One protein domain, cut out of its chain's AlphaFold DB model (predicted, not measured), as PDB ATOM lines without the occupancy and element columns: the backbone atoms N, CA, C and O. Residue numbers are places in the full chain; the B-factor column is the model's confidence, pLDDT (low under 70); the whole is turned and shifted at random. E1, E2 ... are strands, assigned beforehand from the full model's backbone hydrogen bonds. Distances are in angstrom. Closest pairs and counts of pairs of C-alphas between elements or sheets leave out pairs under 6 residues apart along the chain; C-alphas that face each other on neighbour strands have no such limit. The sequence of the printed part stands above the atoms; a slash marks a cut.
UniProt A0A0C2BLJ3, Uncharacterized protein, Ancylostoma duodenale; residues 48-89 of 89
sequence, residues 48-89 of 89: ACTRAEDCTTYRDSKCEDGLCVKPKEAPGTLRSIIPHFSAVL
ATOM      1  N   ALA A  48      33.005 -17.574  -2.571       97.62
ATOM      2  CA  ALA A  48      32.399 -16.906  -3.720       97.62
ATOM      3  C   ALA A  48      33.164 -15.616  -4.068       97.62
ATOM      4  O   ALA A  48      33.828 -15.038  -3.199       97.62
ATOM      5  N   CYS A  49      33.062 -15.165  -5.321       98.31
ATOM      6  CA  CYS A  49      33.702 -13.919  -5.727       98.31
ATOM      7  C   CYS A  49      33.125 -12.740  -4.929       98.31
ATOM      8  O   CYS A  49      31.955 -12.729  -4.542       98.31
ATOM      9  N   THR A  50      33.952 -11.727  -4.696       98.44
ATOM     10  CA  THR A  50      33.535 -10.450  -4.094       98.44
ATOM     11  C   THR A  50      33.844  -9.255  -4.991       98.44
ATOM     12  O   THR A  50      33.284  -8.177  -4.808       98.44
ATOM     13  N   ARG A  51      34.723  -9.451  -5.976       98.19
ATOM     14  CA  ARG A  51      35.159  -8.466  -6.969       98.19
ATOM     15  C   ARG A  51      35.574  -9.173  -8.259       98.19
ATOM     16  O   ARG A  51      35.764 -10.388  -8.269       98.19
ATOM     17  N   ALA A  52      35.697  -8.418  -9.346       97.50
ATOM     18  CA  ALA A  52      35.986  -8.955 -10.677       97.50
ATOM     19  C   ALA A  52      37.300  -9.754 -10.732       97.50
ATOM     20  O   ALA A  52      37.387 -10.765 -11.419       97.50
ATOM     21  N   GLU A  53      38.305  -9.344  -9.962       96.31
ATOM     22  CA  GLU A  53      39.635  -9.958  -9.942       96.31
ATOM     23  C   GLU A  53      39.640 -11.359  -9.316       96.31
ATOM     24  O   GLU A  53      40.570 -12.130  -9.545       96.31
ATOM     25  N   ASP A  54      38.600 -11.706  -8.551       96.88
ATOM     26  CA  ASP A  54      38.431 -13.056  -8.010       96.88
ATOM     27  C   ASP A  54      37.984 -14.049  -9.114       96.88
ATOM     28  O   ASP A  54      38.064 -15.262  -8.927       96.88
ATOM     29  N   CYS A  55      37.525 -13.553 -10.272       96.19
ATOM     30  CA  CYS A  55      37.036 -14.349 -11.397       96.19
ATOM     31  C   CYS A  55      38.140 -14.622 -12.423       96.19
ATOM     32  O   CYS A  55      38.354 -13.855 -13.360       96.19
ATOM     33  N   THR A  56      38.826 -15.752 -12.268       93.88
ATOM     34  CA  THR A  56      40.036 -16.077 -13.041       93.88
ATOM     35  C   THR A  56      39.807 -17.023 -14.220       93.88
ATOM     36  O   THR A  56      40.697 -17.171 -15.052       93.88
ATOM     37  N   THR A  57      38.626 -17.639 -14.338       93.75
ATOM     38  CA  THR A  57      38.323 -18.614 -15.403       93.75
ATOM     39  C   THR A  57      38.241 -17.974 -16.793       93.75
ATOM     40  O   THR A  57      38.743 -18.535 -17.766       93.75
ATOM     41  N   TYR A  58      37.626 -16.791 -16.896       93.94
ATOM     42  CA  TYR A  58      37.452 -16.053 -18.150       93.94
ATOM     43  C   TYR A  58      37.877 -14.596 -17.968       93.94
ATOM     44  O   TYR A  58      37.509 -13.963 -16.976       93.94
ATOM     45  N   ARG A  59      38.619 -14.047 -18.938       94.06
ATOM     46  CA  ARG A  59      39.063 -12.646 -18.909       94.06
ATOM     47  C   ARG A  59      37.872 -11.699 -18.924       94.06
ATOM     48  O   ARG A  59      36.831 -12.010 -19.503       94.06
ATOM     49  N   ASP A  60      38.074 -10.543 -18.302       93.44
ATOM     50  CA  ASP A  60      37.103  -9.449 -18.238       93.44
ATOM     51  C   ASP A  60      35.751  -9.855 -17.616       93.44
ATOM     52  O   ASP A  60      34.722  -9.220 -17.862       93.44
ATOM     53  N   SER A  61      35.746 -10.917 -16.801       96.75
ATOM     54  CA  SER A  61      34.567 -11.327 -16.038       96.75
ATOM     55  C   SER A  61      34.268 -10.339 -14.918       96.75
ATOM     56  O   SER A  61      35.167  -9.729 -14.339       96.75
ATOM     57  N   LYS A  62      32.988 -10.213 -14.577       97.69
ATOM     58  CA  LYS A  62      32.526  -9.439 -13.420       97.69
ATOM     59  C   LYS A  62      32.108 -10.367 -12.292       97.69
ATOM     60  O   LYS A  62      31.805 -11.529 -12.538       97.69
ATOM     61  N   CYS A  63      32.058  -9.833 -11.077       98.31
ATOM     62  CA  CYS A  63      31.433 -10.512  -9.953       98.31
ATOM     63  C   CYS A  63      30.063  -9.888  -9.664       98.31
ATOM     64  O   CYS A  63      29.984  -8.691  -9.384       98.31
ATOM     65  N   GLU A  64      29.009 -10.697  -9.727       98.25
ATOM     66  CA  GLU A  64      27.623 -10.302  -9.457       98.25
ATOM     67  C   GLU A  64      27.009 -11.326  -8.493       98.25
ATOM     68  O   GLU A  64      26.970 -12.514  -8.796       98.25
ATOM     69  N   ASP A  65      26.593 -10.889  -7.300       97.75
ATOM     70  CA  ASP A  65      25.966 -11.737  -6.269       97.75
ATOM     71  C   ASP A  65      26.728 -13.040  -5.939       97.75
ATOM     72  O   ASP A  65      26.144 -14.091  -5.670       97.75
ATOM     73  N   GLY A  66      28.066 -12.981  -5.950       97.62
ATOM     74  CA  GLY A  66      28.936 -14.133  -5.687       97.62
ATOM     75  C   GLY A  66      29.188 -15.042  -6.896       97.62
ATOM     76  O   GLY A  66      29.858 -16.067  -6.750       97.62
ATOM     77  N   LEU A  67      28.694 -14.670  -8.081       97.56
ATOM     78  CA  LEU A  67      28.872 -15.394  -9.338       97.56
ATOM     79  C   LEU A  67      29.774 -14.632 -10.312       97.56
ATOM     80  O   LEU A  67      29.658 -13.420 -10.490       97.56
ATOM     81  N   CYS A  68      30.646 -15.374 -10.994       97.50
ATOM     82  CA  CYS A  68      31.467 -14.836 -12.069       97.50
ATOM     83  C   CYS A  68      30.679 -14.796 -13.382       97.50
ATOM     84  O   CYS A  68      30.280 -15.834 -13.912       97.50
ATOM     85  N   VAL A  69      30.483 -13.595 -13.925       97.19
ATOM     86  CA  VAL A  69      29.733 -13.353 -15.161       97.19
ATOM     87  C   VAL A  69      30.708 -13.081 -16.300       97.19
ATOM     88  O   VAL A  69      31.364 -12.036 -16.342       97.19
ATOM     89  N   LYS A  70      30.791 -14.029 -17.235       95.12
ATOM     90  CA  LYS A  70      31.599 -13.919 -18.455       95.12
ATOM     91  C   LYS A  70      31.007 -12.857 -19.399       95.12
ATOM     92  O   LYS A  70      29.787 -12.837 -19.592       95.12
ATOM     93  N   PRO A  71      31.827 -12.002 -20.039       92.50
ATOM     94  CA  PRO A  71      31.331 -11.044 -21.021       92.50
ATOM     95  C   PRO A  71      30.711 -11.755 -22.231       92.50
ATOM     96  O   PRO A  71      31.202 -12.784 -22.699       92.50
ATOM     97  N   LYS A  72      29.632 -11.184 -22.776       88.62
ATOM     98  CA  LYS A  72      29.017 -11.681 -24.010       88.62
ATOM     99  C   LYS A  72      29.928 -11.387 -25.198       88.62
ATOM    100  O   LYS A  72      30.295 -10.236 -25.429       88.62
ATOM    101  N   GLU A  73      30.222 -12.408 -25.993       82.88
ATOM    102  CA  GLU A  73      31.085 -12.283 -27.167       82.88
ATOM    103  C   GLU A  73      30.312 -12.538 -28.456       82.88
ATOM    104  O   GLU A  73      29.404 -13.369 -28.511       82.88
ATOM    105  N   ALA A  74      30.673 -11.804 -29.508       80.50
ATOM    106  CA  ALA A  74      30.210 -12.114 -30.851       80.50
ATOM    107  C   ALA A  74      30.855 -13.430 -31.335       80.50
ATOM    108  O   ALA A  74      31.979 -13.756 -30.936       80.50
ATOM    109  N   PRO A  75      30.191 -14.187 -32.222       75.06
ATOM    110  CA  PRO A  75      30.809 -15.345 -32.851       75.06
ATOM    111  C   PRO A  75      32.153 -14.967 -33.492       75.06
ATOM    112  O   PRO A  75      32.234 -14.013 -34.263       75.06
ATOM    113  N   GLY A  76      33.209 -15.711 -33.156       71.38
ATOM    114  CA  GLY A  76      34.546 -15.525 -33.722       71.38
ATOM    115  C   GLY A  76      35.465 -14.531 -33.001       71.38
ATOM    116  O   GLY A  76      36.591 -14.361 -33.459       71.38
ATOM    117  N   THR A  77      35.054 -13.896 -31.893       75.81
ATOM    118  CA  THR A  77      35.938 -12.958 -31.169       75.81
ATOM    119  C   THR A  77      36.679 -13.548 -29.964       75.81
ATOM    120  O   THR A  77      37.798 -13.101 -29.750       75.81
ATOM    121  N   LEU A  78      36.135 -14.537 -29.239       76.06
ATOM    122  CA  LEU A  78      36.782 -15.367 -28.185       76.06
ATOM    123  C   LEU A  78      37.896 -14.694 -27.333       76.06
ATOM    124  O   LEU A  78      38.904 -15.324 -27.012       76.06
ATOM    125  N   ARG A  79      37.738 -13.422 -26.950       81.50
ATOM    126  CA  ARG A  79      38.727 -12.628 -26.191       81.50
ATOM    127  C   ARG A  79      38.753 -12.992 -24.708       81.50
ATOM    128  O   ARG A  79      39.782 -12.854 -24.054       81.50
ATOM    129  N   SER A  80      37.622 -13.466 -24.201       80.31
ATOM    130  CA  SER A  80      37.420 -13.902 -22.822       80.31
ATOM    131  C   SER A  80      38.128 -15.220 -22.507       80.31
ATOM    132  O   SER A  80      38.388 -15.522 -21.342       80.31
ATOM    133  N   ILE A  81      38.459 -16.015 -23.528       81.50
ATOM    134  CA  ILE A  81      39.158 -17.284 -23.347       81.50
ATOM    135  C   ILE A  81      40.625 -16.990 -23.058       81.50
ATOM    136  O   ILE A  81      41.317 -16.346 -23.844       81.50
ATOM    137  N   ILE A  82      41.120 -17.496 -21.931       69.75
ATOM    138  CA  ILE A  82      42.544 -17.454 -21.619       69.75
ATOM    139  C   ILE A  82      43.215 -18.575 -22.425       69.75
ATOM    140  O   ILE A  82      42.954 -19.747 -22.145       69.75
ATOM    141  N   PRO A  83      44.071 -18.276 -23.422       61.22
ATOM    142  CA  PRO A  83      44.836 -19.323 -24.074       61.22
ATOM    143  C   PRO A  83      45.762 -19.946 -23.028       61.22
ATOM    144  O   PRO A  83      46.539 -19.248 -22.375       61.22
ATOM    145  N   HIS A  84      45.692 -21.271 -22.898       55.81
ATOM    146  CA  HIS A  84      46.435 -22.077 -21.920       55.81
ATOM    147  C   HIS A  84      47.973 -21.904 -21.992       55.81
ATOM    148  O   HIS A  84      48.693 -22.407 -21.137       55.81
ATOM    149  N   PHE A  85      48.475 -21.172 -22.995       43.66
ATOM    150  CA  PHE A  85      49.885 -20.868 -23.249       43.66
ATOM    151  C   PHE A  85      50.426 -19.595 -22.574       43.66
ATOM    152  O   PHE A  85      51.626 -19.358 -22.643       43.66
ATOM    153  N   SER A  86      49.598 -18.773 -21.920       44.06
ATOM    154  CA  SER A  86      50.070 -17.510 -21.314       44.06
ATOM    155  C   SER A  86      50.382 -17.595 -19.811       44.06
ATOM    156  O   SER A  86      50.699 -16.569 -19.218       44.06
ATOM    157  N   ALA A  87      50.282 -18.777 -19.189       46.34
ATOM    158  CA  ALA A  87      50.565 -18.985 -17.760       46.34
ATOM    159  C   ALA A  87      52.004 -19.472 -17.470       46.34
ATOM    160  O   ALA A  87      52.313 -19.824 -16.335       46.34
ATOM    161  N   VAL A  88      52.882 -19.502 -18.480       39.72
ATOM    162  CA  VAL A  88      54.312 -19.814 -18.326       39.72
ATOM    163  C   VAL A  88      55.127 -18.751 -19.063       39.72
ATOM    164  O   VAL A  88      55.595 -18.998 -20.169       39.72
ATOM    165  N   LEU A  89      55.233 -17.557 -18.482       36.09
ATOM    166  CA  LEU A  89      56.271 -16.555 -18.753       36.09
ATOM    167  C   LEU A  89      56.430 -15.675 -17.511       36.09
ATOM    168  O   LEU A  89      55.390 -15.201 -17.003       36.09
TER     169      LEU A  89
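This is residues 48 to 89 of the 89 residues of an uncharacterized protein of Ancylostoma duodenale (UniProt A0A0C2BLJ3). What is the shape? With little regular structure, it is a small hairpin of strands E1 and E2, with the loop of residues 48 to 61 folded over one face of it and residues 70 to 82 running away, turning near Pro 75 and folding back; residues 83 to 89 stick out. What builds it? The printed part has 42 residues, with E1 then E2 in one antiparallel sheet and no named helix: all strand, though named elements hold only 6 residues. How compact is it? It is only just loose, close to compact, with radius of gyration of the C-alphas 11.4 A, and flat, 29 by 28 by 9 A.

How do the strands run? E1, residues 62 to 64, and E2, residues 67 to 69, are an antiparallel hairpin with 137 degrees between directions and a tight link. Which atoms pair? N 62 and O 69, 3.0 A, and N 69 and O 62, 2.8 A, are within hydrogen-bond range.

Where does E1 begin? C-alpha 62 is at (32.526, -9.439, -13.420). Where does E2 end? C-alpha 69 is at (29.733, -13.353, -15.161).

How large is it? The farthest C-alphas, of Asp 65 and Leu 89, are 33.1 A apart; there is no cut. Where is confidence low? Residues 82 to 89 have pLDDT under 70.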